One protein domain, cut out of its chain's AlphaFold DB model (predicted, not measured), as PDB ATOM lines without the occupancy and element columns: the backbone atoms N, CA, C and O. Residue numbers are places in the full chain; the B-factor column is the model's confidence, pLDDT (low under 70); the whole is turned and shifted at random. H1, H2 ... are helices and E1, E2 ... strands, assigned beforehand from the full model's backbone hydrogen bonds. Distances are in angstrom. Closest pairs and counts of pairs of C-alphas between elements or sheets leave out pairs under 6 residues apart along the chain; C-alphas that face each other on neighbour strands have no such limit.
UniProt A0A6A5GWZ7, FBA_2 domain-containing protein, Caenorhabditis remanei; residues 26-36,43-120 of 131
ATOM      1  N   GLU A  26      41.039   5.118 -10.474       92.94
ATOM      2  CA  GLU A  26      40.901   6.562 -10.356       92.94
ATOM      3  C   GLU A  26      39.561   6.960  -9.725       92.94
ATOM      4  O   GLU A  26      38.516   6.371 -10.018       92.94
ATOM      5  N   ILE A  27      39.577   7.978  -8.869       92.75
ATOM      6  CA  ILE A  27      38.382   8.581  -8.281       92.75
ATOM      7  C   ILE A  27      38.455  10.089  -8.476       92.75
ATOM      8  O   ILE A  27      39.434  10.722  -8.091       92.75
ATOM      9  N   ARG A  28      37.369  10.652  -9.011       93.19
ATOM     10  CA  ARG A  28      37.147  12.094  -9.099       93.19
ATOM     11  C   ARG A  28      35.879  12.471  -8.337       93.19
ATOM     12  O   ARG A  28      34.798  11.990  -8.675       93.19
ATOM     13  N   ILE A  29      35.998  13.318  -7.317       93.25
ATOM     14  CA  ILE A  29      34.878  13.801  -6.494       93.25
ATOM     15  C   ILE A  29      34.795  15.322  -6.624       93.25
ATOM     16  O   ILE A  29      35.462  16.077  -5.916       93.25
ATOM     17  N   HIS A  30      33.932  15.782  -7.529       92.62
ATOM     18  CA  HIS A  30      33.706  17.212  -7.769       92.62
ATOM     19  C   HIS A  30      32.496  17.777  -7.002       92.62
ATOM     20  O   HIS A  30      32.270  18.990  -6.986       92.62
ATOM     21  N   SER A  31      31.714  16.917  -6.345       89.88
ATOM     22  CA  SER A  31      30.592  17.306  -5.488       89.88
ATOM     23  C   SER A  31      31.071  17.821  -4.126       89.88
ATOM     24  O   SER A  31      32.244  17.707  -3.756       89.88
ATOM     25  N   LYS A  32      30.163  18.447  -3.369       91.31
ATOM     26  CA  LYS A  32      30.392  18.709  -1.944       91.31
ATOM     27  C   LYS A  32      30.136  17.423  -1.159       91.31
ATOM     28  O   LYS A  32      29.223  16.669  -1.501       91.31
ATOM     29  N   ALA A  33      30.917  17.212  -0.107       91.94
ATOM     30  CA  ALA A  33      30.620  16.188   0.883       91.94
ATOM     31  C   ALA A  33      29.404  16.595   1.737       91.94
ATOM     32  O   ALA A  33      29.157  17.800   1.888       91.94
ATOM     33  N   PRO A  34      28.672  15.620   2.310       91.62
ATOM     34  CA  PRO A  34      27.615  15.890   3.277       91.62
ATOM     35  C   PRO A  34      28.069  16.842   4.394       91.62
ATOM     36  O   PRO A  34      29.248  16.849   4.768       91.62
ATOM     37  N   PRO A  35      27.150  17.624   4.986       88.88
ATOM     38  CA  PRO A  35      27.457  18.411   6.174       88.88
ATOM     39  C   PRO A  35      28.074  17.537   7.274       88.88
ATOM     40  O   PRO A  35      27.545  16.477   7.590       88.88
ATOM     41  N   ASN A  36      29.176  18.000   7.873       89.50
ATOM     42  CA  ASN A  36      29.920  17.292   8.927       89.50
ATOM     43  C   ASN A  36      30.485  15.914   8.533       89.50
ATOM     44  O   ASN A  36      30.862  15.151   9.424       89.50
ATOM     45  N   PHE A  43      41.345   4.575   3.303       92.06
ATOM     46  CA  PHE A  43      41.093   4.638   1.870       92.06
ATOM     47  C   PHE A  43      41.496   3.305   1.254       92.06
ATOM     48  O   PHE A  43      42.484   2.681   1.653       92.06
ATOM     49  N   ARG A  44      40.748   2.871   0.247       92.31
ATOM     50  CA  ARG A  44      41.232   1.789  -0.599       92.31
ATOM     51  C   ARG A  44      42.493   2.239  -1.333       92.31
ATOM     52  O   ARG A  44      42.711   3.425  -1.579       92.31
ATOM     53  N   ARG A  45      43.268   1.259  -1.777       93.62
ATOM     54  CA  ARG A  45      44.381   1.493  -2.689       93.62
ATOM     55  C   ARG A  45      43.886   2.143  -3.984       93.62
ATOM     56  O   ARG A  45      42.970   1.617  -4.621       93.62
ATOM     57  N   ILE A  46      44.512   3.246  -4.379       93.12
ATOM     58  CA  ILE A  46      44.140   4.016  -5.568       93.12
ATOM     59  C   ILE A  46      45.379   4.440  -6.358       93.12
ATOM     60  O   ILE A  46      46.484   4.495  -5.812       93.12
ATOM     61  N   ASP A  47      45.227   4.681  -7.655       95.94
ATOM     62  CA  ASP A  47      46.286   5.269  -8.473       95.94
ATOM     63  C   ASP A  47      46.115   6.787  -8.526       95.94
ATOM     64  O   ASP A  47      47.063   7.498  -8.219       95.94
ATOM     65  N   CYS A  48      44.911   7.289  -8.818       95.94
ATOM     66  CA  CYS A  48      44.638   8.727  -8.862       95.94
ATOM     67  C   CYS A  48      43.415   9.118  -8.020       95.94
ATOM     68  O   CYS A  48      42.338   8.536  -8.166       95.94
ATOM     69  N   LEU A  49      43.582  10.112  -7.149       95.88
ATOM     70  CA  LEU A  49      42.517  10.718  -6.358       95.88
ATOM     71  C   LEU A  49      42.458  12.221  -6.636       95.88
ATOM     72  O   LEU A  49      43.419  12.927  -6.357       95.88
ATOM     73  N   ASP A  50      41.318  12.708  -7.116       96.75
ATOM     74  CA  ASP A  50      41.050  14.130  -7.353       96.75
ATOM     75  C   ASP A  50      39.763  14.541  -6.621       96.75
ATOM     76  O   ASP A  50      38.688  13.986  -6.866       96.75
ATOM     77  N   ILE A  51      39.863  15.485  -5.681       96.50
ATOM     78  CA  ILE A  51      38.732  15.956  -4.871       96.50
ATOM     79  C   ILE A  51      38.655  17.484  -4.911       96.50
ATOM     80  O   ILE A  51      39.528  18.169  -4.387       96.50
ATOM     81  N   SER A  52      37.547  18.033  -5.427       95.44
ATOM     82  CA  SER A  52      37.361  19.490  -5.565       95.44
ATOM     83  C   SER A  52      36.965  20.236  -4.284       95.44
ATOM     84  O   SER A  52      37.136  21.452  -4.192       95.44
ATOM     85  N   ASN A  53      36.333  19.545  -3.334       94.88
ATOM     86  CA  ASN A  53      35.894  20.107  -2.053       94.88
ATOM     87  C   ASN A  53      36.425  19.215  -0.925       94.88
ATOM     88  O   ASN A  53      35.671  18.474  -0.291       94.88
ATOM     89  N   SER A  54      37.742  19.236  -0.730       95.94
ATOM     90  CA  SER A  54      38.461  18.315   0.153       95.94
ATOM     91  C   SER A  54      38.608  18.822   1.593       95.94
ATOM     92  O   SER A  54      39.489  18.370   2.319       95.94
ATOM     93  N   ASN A  55      37.765  19.756   2.038       94.88
ATOM     94  CA  ASN A  55      37.838  20.364   3.374       94.88
ATOM     95  C   ASN A  55      37.585  19.371   4.528       94.88
ATOM     96  O   ASN A  55      37.836  19.694   5.684       94.88
ATOM     97  N   TRP A  56      37.048  18.190   4.220       95.50
ATOM     98  CA  TRP A  56      36.816  17.097   5.165       95.50
ATOM     99  C   TRP A  56      37.992  16.110   5.250       95.50
ATOM    100  O   TRP A  56      37.999  15.272   6.149       95.50
ATOM    101  N   VAL A  57      38.963  16.185   4.329       96.12
ATOM    102  CA  VAL A  57      40.148  15.316   4.337       96.12
ATOM    103  C   VAL A  57      41.071  15.763   5.464       96.12
ATOM    104  O   VAL A  57      41.461  16.929   5.528       96.12
ATOM    105  N   THR A  58      41.419  14.836   6.351       96.38
ATOM    106  CA  THR A  58      42.286  15.104   7.502       96.38
ATOM    107  C   THR A  58      43.734  14.703   7.232       96.38
ATOM    108  O   THR A  58      44.047  14.010   6.264       96.38
ATOM    109  N   ILE A  59      44.641  15.116   8.118       96.56
ATOM    110  CA  ILE A  59      46.024  14.631   8.100       96.56
ATOM    111  C   ILE A  59      46.094  13.107   8.290       96.56
ATOM    112  O   ILE A  59      46.823  12.441   7.562       96.56
ATOM    113  N   ASP A  60      45.272  12.527   9.170       96.19
ATOM    114  CA  ASP A  60      45.228  11.072   9.391       96.19
ATOM    115  C   ASP A  60      44.850  10.303   8.118       96.19
ATOM    116  O   ASP A  60      45.374   9.220   7.846       96.19
ATOM    117  N   ASN A  61      43.973  10.888   7.295       95.75
ATOM    118  CA  ASN A  61      43.647  10.338   5.985       95.75
ATOM    119  C   ASN A  61      44.873  10.291   5.074       95.75
ATOM    120  O   ASN A  61      45.108   9.267   4.441       95.75
ATOM    121  N   LEU A  62      45.662  11.366   5.017       95.06
ATOM    122  CA  LEU A  62      46.864  11.422   4.184       95.06
ATOM    123  C   LEU A  62      47.953  10.454   4.657       95.06
ATOM    124  O   LEU A  62      48.548   9.766   3.833       95.06
ATOM    125  N   LEU A  63      48.182  10.366   5.970       96.31
ATOM    126  CA  LEU A  63      49.202   9.490   6.566       96.31
ATOM    127  C   LEU A  63      48.932   7.996   6.334       96.31
ATOM    128  O   LEU A  63      49.828   7.173   6.491       96.31
ATOM    129  N   THR A  64      47.700   7.630   5.983       93.94
ATOM    130  CA  THR A  64      47.287   6.236   5.759       93.94
ATOM    131  C   THR A  64      46.934   5.936   4.302       93.94
ATOM    132  O   THR A  64      46.627   4.790   3.969       93.94
ATOM    133  N   MET A  65      46.972   6.936   3.414       92.75
ATOM    134  CA  MET A  65      46.516   6.784   2.036       92.75
ATOM    135  C   MET A  65      47.527   6.020   1.174       92.75
ATOM    136  O   MET A  65      48.678   6.423   1.024       92.75
ATOM    137  N   ASP A  66      47.062   4.956   0.520       94.00
ATOM    138  CA  ASP A  66      47.842   4.199  -0.463       94.00
ATOM    139  C   ASP A  66      47.523   4.664  -1.902       94.00
ATOM    140  O   ASP A  66      46.871   3.961  -2.687       94.00
ATOM    141  N   GLY A  67      47.946   5.894  -2.217       94.69
ATOM    142  CA  GLY A  67      47.769   6.573  -3.511       94.69
ATOM    143  C   GLY A  67      49.066   6.710  -4.323       94.69
ATOM    144  O   GLY A  67      50.157   6.637  -3.760       94.69
ATOM    145  N   ILE A  68      48.962   6.931  -5.642       97.19
ATOM    146  CA  ILE A  68      50.104   7.336  -6.491       97.19
ATOM    147  C   ILE A  68      50.068   8.841  -6.765       97.19
ATOM    148  O   ILE A  68      51.097   9.509  -6.651       97.19
ATOM    149  N   ASP A  69      48.899   9.357  -7.131       97.75
ATOM    150  CA  ASP A  69      48.668  10.745  -7.508       97.75
ATOM    151  C   ASP A  69      47.453  11.296  -6.747       97.75
ATOM    152  O   ASP A  69      46.359  10.731  -6.823       97.75
ATOM    153  N   ILE A  70      47.655  12.355  -5.963       97.75
ATOM    154  CA  ILE A  70      46.637  12.935  -5.081       97.75
ATOM    155  C   ILE A  70      46.519  14.437  -5.357       97.75
ATOM    156  O   ILE A  70      47.467  15.189  -5.127       97.75
ATOM    157  N   HIS A  71      45.327  14.872  -5.765       98.12
ATOM    158  CA  HIS A  71      44.942  16.267  -5.989       98.12
ATOM    159  C   HIS A  71      43.800  16.653  -5.057       98.12
ATOM    160  O   HIS A  71      42.709  16.080  -5.107       98.12
ATOM    161  N   LEU A  72      44.046  17.637  -4.198       97.88
ATOM    162  CA  LEU A  72      43.088  18.122  -3.211       97.88
ATOM    163  C   LEU A  72      42.864  19.619  -3.383       97.88
ATOM    164  O   LEU A  72      43.757  20.437  -3.182       97.88
ATOM    165  N   GLU A  73      41.642  19.996  -3.715       97.69
ATOM    166  CA  GLU A  73      41.231  21.382  -3.878       97.69
ATOM    167  C   GLU A  73      40.332  21.803  -2.710       97.69
ATOM    168  O   GLU A  73      39.466  21.052  -2.250       97.69
ATOM    169  N   LYS A  74      40.523  23.039  -2.231       96.06
ATOM    170  CA  LYS A  74      39.866  23.572  -1.021       96.06
ATOM    171  C   LYS A  74      40.140  22.718   0.223       96.06
ATOM    172  O   LYS A  74      39.253  22.510   1.054       96.06
ATOM    173  N   ALA A  75      41.366  22.224   0.344       96.62
ATOM    174  CA  ALA A  75      41.817  21.530   1.537       96.62
ATOM    175  C   ALA A  75      41.926  22.501   2.724       96.62
ATOM    176  O   ALA A  75      42.174  23.694   2.546       96.62
ATOM    177  N   CYS A  76      41.771  21.979   3.940       95.69
ATOM    178  CA  CYS A  76      41.866  22.754   5.182       95.69
ATOM    179  C   CYS A  76      43.093  22.359   6.018       95.69
ATOM    180  O   CYS A  76      43.006  22.287   7.241       95.69
ATOM    181  N   PHE A  77      44.228  22.089   5.367       97.25
ATOM    182  CA  PHE A  77      45.471  21.752   6.064       97.25
ATOM    183  C   PHE A  77      46.147  22.992   6.639       97.25
ATOM    184  O   PHE A  77      46.293  24.008   5.951       97.25
ATOM    185  N   THR A  78      46.613  22.876   7.879       97.44
ATOM    186  CA  THR A  78      47.498  23.860   8.504       97.44
ATOM    187  C   THR A  78      48.944  23.673   8.037       97.44
ATOM    188  O   THR A  78      49.318  22.618   7.518       97.44
ATOM    189  N   SER A  79      49.803  24.668   8.283       98.25
ATOM    190  CA  SER A  79      51.244  24.532   8.034       98.25
ATOM    191  C   SER A  79      51.855  23.332   8.779       98.25
ATOM    192  O   SER A  79      52.758  22.677   8.262       98.25
ATOM    193  N   SER A  80      51.352  23.029   9.984       97.88
ATOM    194  CA  SER A  80      51.811  21.898  10.797       97.88
ATOM    195  C   SER A  80      51.391  20.557  10.198       97.88
ATOM    196  O   SER A  80      52.210  19.644  10.149       97.88
ATOM    197  N   ASP A  81      50.154  20.440   9.704       98.19
ATOM    198  CA  ASP A  81      49.677  19.216   9.042       98.19
ATOM    199  C   ASP A  81      50.539  18.892   7.821       98.19
ATOM    200  O   ASP A  81      50.994  17.761   7.650       98.19
ATOM    201  N   LEU A  82      50.829  19.907   7.000       97.81
ATOM    202  CA  LEU A  82      51.689  19.753   5.829       97.81
ATOM    203  C   LEU A  82      53.125  19.382   6.217       97.81
ATOM    204  O   LEU A  82      53.701  18.501   5.586       97.81
ATOM    205  N   ASN A  83      53.701  19.985   7.265       97.62
ATOM    206  CA  ASN A  83      55.036  19.598   7.738       97.62
ATOM    207  C   ASN A  83      55.075  18.128   8.188       97.62
ATOM    208  O   ASN A  83      55.978  17.386   7.794       97.62
ATOM    209  N   VAL A  84      54.083  17.692   8.973       98.25
ATOM    210  CA  VAL A  84      53.955  16.298   9.430       98.25
ATOM    211  C   VAL A  84      53.842  15.353   8.237       98.25
ATOM    212  O   VAL A  84      54.580  14.368   8.166       98.25
ATOM    213  N   PHE A  85      52.980  15.678   7.272       98.12
ATOM    214  CA  PHE A  85      52.803  14.871   6.071       98.12
ATOM    215  C   PHE A  85      54.085  14.770   5.237       98.12
ATOM    216  O   PHE A  85      54.494  13.669   4.873       98.12
ATOM    217  N   LEU A  86      54.757  15.895   4.972       96.44
ATOM    218  CA  LEU A  86      55.993  15.915   4.186       96.44
ATOM    219  C   LEU A  86      57.091  15.078   4.846       96.44
ATOM    220  O   LEU A  86      57.732  14.272   4.174       96.44
ATOM    221  N   ARG A  87      57.284  15.202   6.166       96.75
ATOM    222  CA  ARG A  87      58.252  14.371   6.901       96.75
ATOM    223  C   ARG A  87      57.903  12.892   6.831       96.75
ATOM    224  O   ARG A  87      58.797  12.070   6.630       96.75
ATOM    225  N   HIS A  88      56.627  12.555   6.996       97.50
ATOM    226  CA  HIS A  88      56.152  11.182   6.904       97.50
ATOM    227  C   HIS A  88      56.424  10.588   5.515       97.50
ATOM    228  O   HIS A  88      57.007   9.508   5.413       97.50
ATOM    229  N   TRP A  89      56.086  11.318   4.450       96.75
ATOM    230  CA  TRP A  89      56.333  10.880   3.078       96.75
ATOM    231  C   TRP A  89      57.832  10.727   2.784       96.75
ATOM    232  O   TRP A  89      58.248   9.668   2.317       96.75
ATOM    233  N   LEU A  90      58.655  11.720   3.136       94.19
ATOM    234  CA  LEU A  90      60.112  11.682   2.935       94.19
ATOM    235  C   LEU A  90      60.806  10.570   3.735       94.19
ATOM    236  O   LEU A  90      61.869  10.103   3.336       94.19
ATOM    237  N   SER A  91      60.194  10.111   4.828       95.56
ATOM    238  CA  SER A  91      60.674   8.969   5.620       95.56
ATOM    239  C   SER A  91      60.196   7.612   5.079       95.56
ATOM    240  O   SER A  91      60.437   6.584   5.706       95.56
ATOM    241  N   GLY A  92      59.506   7.589   3.932       95.88
ATOM    242  CA  GLY A  92      59.007   6.372   3.285       95.88
ATOM    243  C   GLY A  92      57.615   5.918   3.736       95.88
ATOM    244  O   GLY A  92      57.204   4.813   3.391       95.88
ATOM    245  N   GLY A  93      56.875   6.748   4.478       96.50
ATOM    246  CA  GLY A  93      55.549   6.408   5.006       96.50
ATOM    247  C   GLY A  93      54.461   6.210   3.939       96.50
ATOM    248  O   GLY A  93      53.563   5.390   4.118       96.50
ATOM    249  N   CYS A  94      54.597   6.871   2.784       96.50
ATOM    250  CA  CYS A  94      53.702   6.729   1.627       96.50
ATOM    251  C   CYS A  94      54.477   6.190   0.404       96.50
ATOM    252  O   CYS A  94      54.788   6.951  -0.514       96.50
ATOM    253  N   PRO A  95      54.824   4.891   0.352       95.88
ATOM    254  CA  PRO A  95      55.806   4.358  -0.603       95.88
ATOM    255  C   PRO A  95      55.357   4.367  -2.073       95.88
ATOM    256  O   PRO A  95      56.191   4.264  -2.970       95.88
ATOM    257  N   ARG A  96      54.050   4.462  -2.346       96.94
ATOM    258  CA  ARG A  96      53.513   4.548  -3.716       96.94
ATOM    259  C   ARG A  96      53.316   5.976  -4.209       96.94
ATOM    260  O   ARG A  96      53.176   6.160  -5.420       96.94
ATOM    261  N   LEU A  97      53.328   6.956  -3.306       97.62
ATOM    262  CA  LEU A  97      53.015   8.339  -3.622       97.62
ATOM    263  C   LEU A  97      54.120   8.952  -4.486       97.62
ATOM    264  O   LEU A  97      55.294   8.950  -4.114       97.62
ATOM    265  N   LYS A  98      53.725   9.477  -5.646       96.75
ATOM    266  CA  LYS A  98      54.598  10.155  -6.612       96.75
ATOM    267  C   LYS A  98      54.267  11.633  -6.752       96.75
ATOM    268  O   LYS A  98      55.163  12.422  -7.039       96.75
ATOM    269  N   LEU A  99      53.000  12.002  -6.568       96.19
ATOM    270  CA  LEU A  99      52.557  13.386  -6.631       96.19
ATOM    271  C   LEU A  99      51.495  13.658  -5.569       96.19
ATOM    272  O   LEU A  99      50.510  12.937  -5.452       96.19
ATOM    273  N   PHE A 100      51.713  14.733  -4.820       96.88
ATOM    274  CA  PHE A 100      50.729  15.328  -3.933       96.88
ATOM    275  C   PHE A 100      50.589  16.802  -4.300       96.88
ATOM    276  O   PHE A 100      51.572  17.548  -4.291       96.88
ATOM    277  N   CYS A 101      49.372  17.216  -4.626       96.56
ATOM    278  CA  CYS A 101      49.010  18.598  -4.880       96.56
ATOM    279  C   CYS A 101      47.834  18.969  -3.980       96.56
ATOM    280  O   CYS A 101      46.808  18.293  -3.977       96.56
ATOM    281  N   ALA A 102      47.979  20.052  -3.218       96.50
ATOM    282  CA  ALA A 102      46.905  20.574  -2.392       96.50
ATOM    283  C   ALA A 102      46.776  22.087  -2.566       96.50
ATOM    284  O   ALA A 102      47.723  22.831  -2.308       96.50
ATOM    285  N   ARG A 103      45.582  22.550  -2.942       95.50
ATOM    286  CA  ARG A 103      45.194  23.955  -2.820       95.50
ATOM    287  C   ARG A 103      44.528  24.159  -1.467       95.50
ATOM    288  O   ARG A 103      43.408  23.701  -1.234       95.50
ATOM    289  N   THR A 104      45.233  24.853  -0.587       94.38
ATOM    290  CA  THR A 104      44.781  25.203   0.765       94.38
ATOM    291  C   THR A 104      44.634  26.724   0.901       94.38
ATOM    292  O   THR A 104      44.851  27.471  -0.057       94.38
ATOM    293  N   GLY A 105      44.215  27.183   2.080       92.00
ATOM    294  CA  GLY A 105      44.284  28.592   2.460       92.00
ATOM    295  C   GLY A 105      45.727  29.086   2.624       92.00
ATOM    296  O   GLY A 105      46.684  28.461   2.172       92.00
ATOM    297  N   SER A 106      45.900  30.226   3.292       94.06
ATOM    298  CA  SER A 106      47.241  30.739   3.586       94.06
ATOM    299  C   SER A 106      47.990  29.786   4.517       94.06
ATOM    300  O   SER A 106      47.476  29.419   5.572       94.06
ATOM    301  N   VAL A 107      49.223  29.442   4.150       95.38
ATOM    302  CA  VAL A 107      50.157  28.669   4.977       95.38
ATOM    303  C   VAL A 107      51.475  29.418   5.100       95.38
ATOM    304  O   VAL A 107      51.848  30.188   4.216       95.38
ATOM    305  N   ASP A 108      52.182  29.184   6.200       96.19
ATOM    306  CA  ASP A 108      53.544  29.674   6.382       96.19
ATOM    307  C   ASP A 108      54.516  28.638   5.811       96.19
ATOM    308  O   ASP A 108      54.686  27.553   6.373       96.19
ATOM    309  N   ILE A 109      55.155  28.968   4.688       92.69
ATOM    310  CA  ILE A 109      56.076  28.057   4.003       92.69
ATOM    311  C   ILE A 109      57.294  27.690   4.862       92.69
ATOM    312  O   ILE A 109      57.780  26.564   4.770       92.69
ATOM    313  N   PHE A 110      57.754  28.578   5.748       94.06
ATOM    314  CA  PHE A 110      58.861  28.274   6.655       94.06
ATOM    315  C   PHE A 110      58.438  27.276   7.728       94.06
ATOM    316  O   PHE A 110      59.227  26.411   8.103       94.06
ATOM    317  N   GLN A 111      57.181  27.336   8.177       96.62
ATOM    318  CA  GLN A 111      56.627  26.331   9.082       96.62
ATOM    319  C   GLN A 111      56.378  24.997   8.361       96.62
ATOM    320  O   GLN A 111      56.694  23.943   8.911       96.62
ATOM    321  N   VAL A 112      55.879  25.025   7.119       96.00
ATOM    322  CA  VAL A 112      55.696  23.818   6.288       96.00
ATOM    323  C   VAL A 112      57.028  23.107   6.046       96.00
ATOM    324  O   VAL A 112      57.095  21.884   6.145       96.00
ATOM    325  N   LEU A 113      58.097  23.855   5.772       95.44
ATOM    326  CA  LEU A 113      59.432  23.318   5.492       95.44
ATOM    327  C   LEU A 113      60.337  23.248   6.726       95.44
ATOM    328  O   LEU A 113      61.514  22.907   6.597       95.44
ATOM    329  N   ALA A 114      59.829  23.544   7.925       95.69
ATOM    330  CA  ALA A 114      60.624  23.510   9.147       95.69
ATOM    331  C   ALA A 114      61.350  22.162   9.262       95.69
ATOM    332  O   ALA A 114      60.734  21.111   9.088       95.69
ATOM    333  N   GLY A 115      62.665  22.186   9.508       94.56
ATOM    334  CA  GLY A 115      63.534  21.001   9.563       94.56
ATOM    335  C   GLY A 115      63.616  20.164   8.276       94.56
ATOM    336  O   GLY A 115      64.021  19.009   8.358       94.56
ATOM    337  N   LEU A 116      63.192  20.717   7.136       93.88
ATOM    338  CA  LEU A 116      63.345  20.176   5.780       93.88
ATOM    339  C   LEU A 116      64.018  21.185   4.825       93.88
ATOM    340  O   LEU A 116      64.401  20.803   3.724       93.88
ATOM    341  N   LEU A 117      64.169  22.451   5.246       85.69
ATOM    342  CA  LEU A 117      64.712  23.554   4.440       85.69
ATOM    343  C   LEU A 117      66.080  23.247   3.820       85.69
ATOM    344  O   LEU A 117      66.292  23.596   2.666       85.69
ATOM    345  N   ASP A 118      66.964  22.547   4.536       85.88
ATOM    346  CA  ASP A 118      68.312  22.223   4.040       85.88
ATOM    347  C   ASP A 118      68.297  21.335   2.783       85.88
ATOM    348  O   ASP A 118      69.270  21.300   2.036       85.88
ATOM    349  N   ASN A 119      67.184  20.636   2.528       81.38
ATOM    350  CA  ASN A 119      66.974  19.799   1.344       81.38
ATOM    351  C   ASN A 119      65.919  20.380   0.386       81.38
ATOM    352  O   ASN A 119      65.525  19.714  -0.573       81.38
ATOM    353  N   ALA A 120      65.421  21.591   0.648       83.50
ATOM    354  CA  ALA A 120      64.414  22.238  -0.178       83.50
ATOM    355  C   ALA A 120      65.080  23.112  -1.248       83.50
ATOM    356  O   ALA A 120      65.937  23.941  -0.953       83.50
TER     357      ALA A 120
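What this domain is: This is residues 26 to 36 and 43 to 120 of the 131 residues of the protein "FBA_2 domain-containing protein" of Caenorhabditis remanei (UniProt A0A6A5GWZ7). A nearly flat wall of four parallel strands, E1 to E4, has a second row of helices to one side of it: H1 and H2 run side by side, with H2 reaching out past the edge strand E4, and the short H3 packs on the first part of H2. The other face of the wall is bare, and the helices stand off from the strands, with none of the three on the sheet. The printed part has 89 residues with three named helices and four named strands, in the order E1 E2 H1 E3 H2 E4 H3; the sheet order is E1 E2 E3 E4. The class is mixed, helices and strands, with under half of the residues in named elements. The whole is compact, with a radius of gyration of the C-alphas of 13.0 A and spans of 39 by 28 by 17 A.

Where its parts are: Find C-alpha 26 at (40.901, 6.562, -10.356), where E1 begins; it runs over residues 26 to 29, 10.2 A. Beside it look for E2, residues 48 to 51, then E3, residues 69 to 73, 13.5 A, and E4, residues 99 to 103, 13.4 A. H1 is residues 59 to 64, 8.8 A. H2, residues 79 to 90, begins at C-alpha 79 at (51.244, 24.532, 8.034) and runs 16.4 A. H3, residues 109 to 112, ends at C-alpha 112 at (55.696, 23.818, 6.288).

How they stand to each other: Start at the sheet, where E1 and E4 are edge strands. Between E1 and E2, N 29 and O 50 are 2.8 A apart, within hydrogen-bond range. Between E2 and E3, look at N 71 and O 49, 2.8 A; between E3 and E4, at N 101 and O 70, 2.8 A. E2, H1, E3 and E3, H2, E4 are strand-helix-strand units, two parallel neighbour strands with a helix between them in the chain, each with a right-handed crossover. H1 and H2 touch, closest at the C-alphas of Ile 59 and Asp 81, 5.9 A, at a shallow tilt of 12 degrees, the same way. H2 touches H3 with residues 79 to 83 alone, closest at the C-alphas of Asn 83 and Val 112, 4.5 A. H1 and H3 are apart. In H1 and H2 every O i to N i+4 pair is within hydrogen-bond range; H3 is too short for such a pair.

The domain as a whole: The two C-alphas farthest apart are those of Pro 34 and Asp 118, 41.2 A. Residues 37 to 42 are not printed, and C-alphas 36 and 43 are 18.3 A apart across this cut, in the link E1 to E2. Of the links printed whole, none is long. The mean pLDDT of the printed part is 94.9, and no printed residue is under 70.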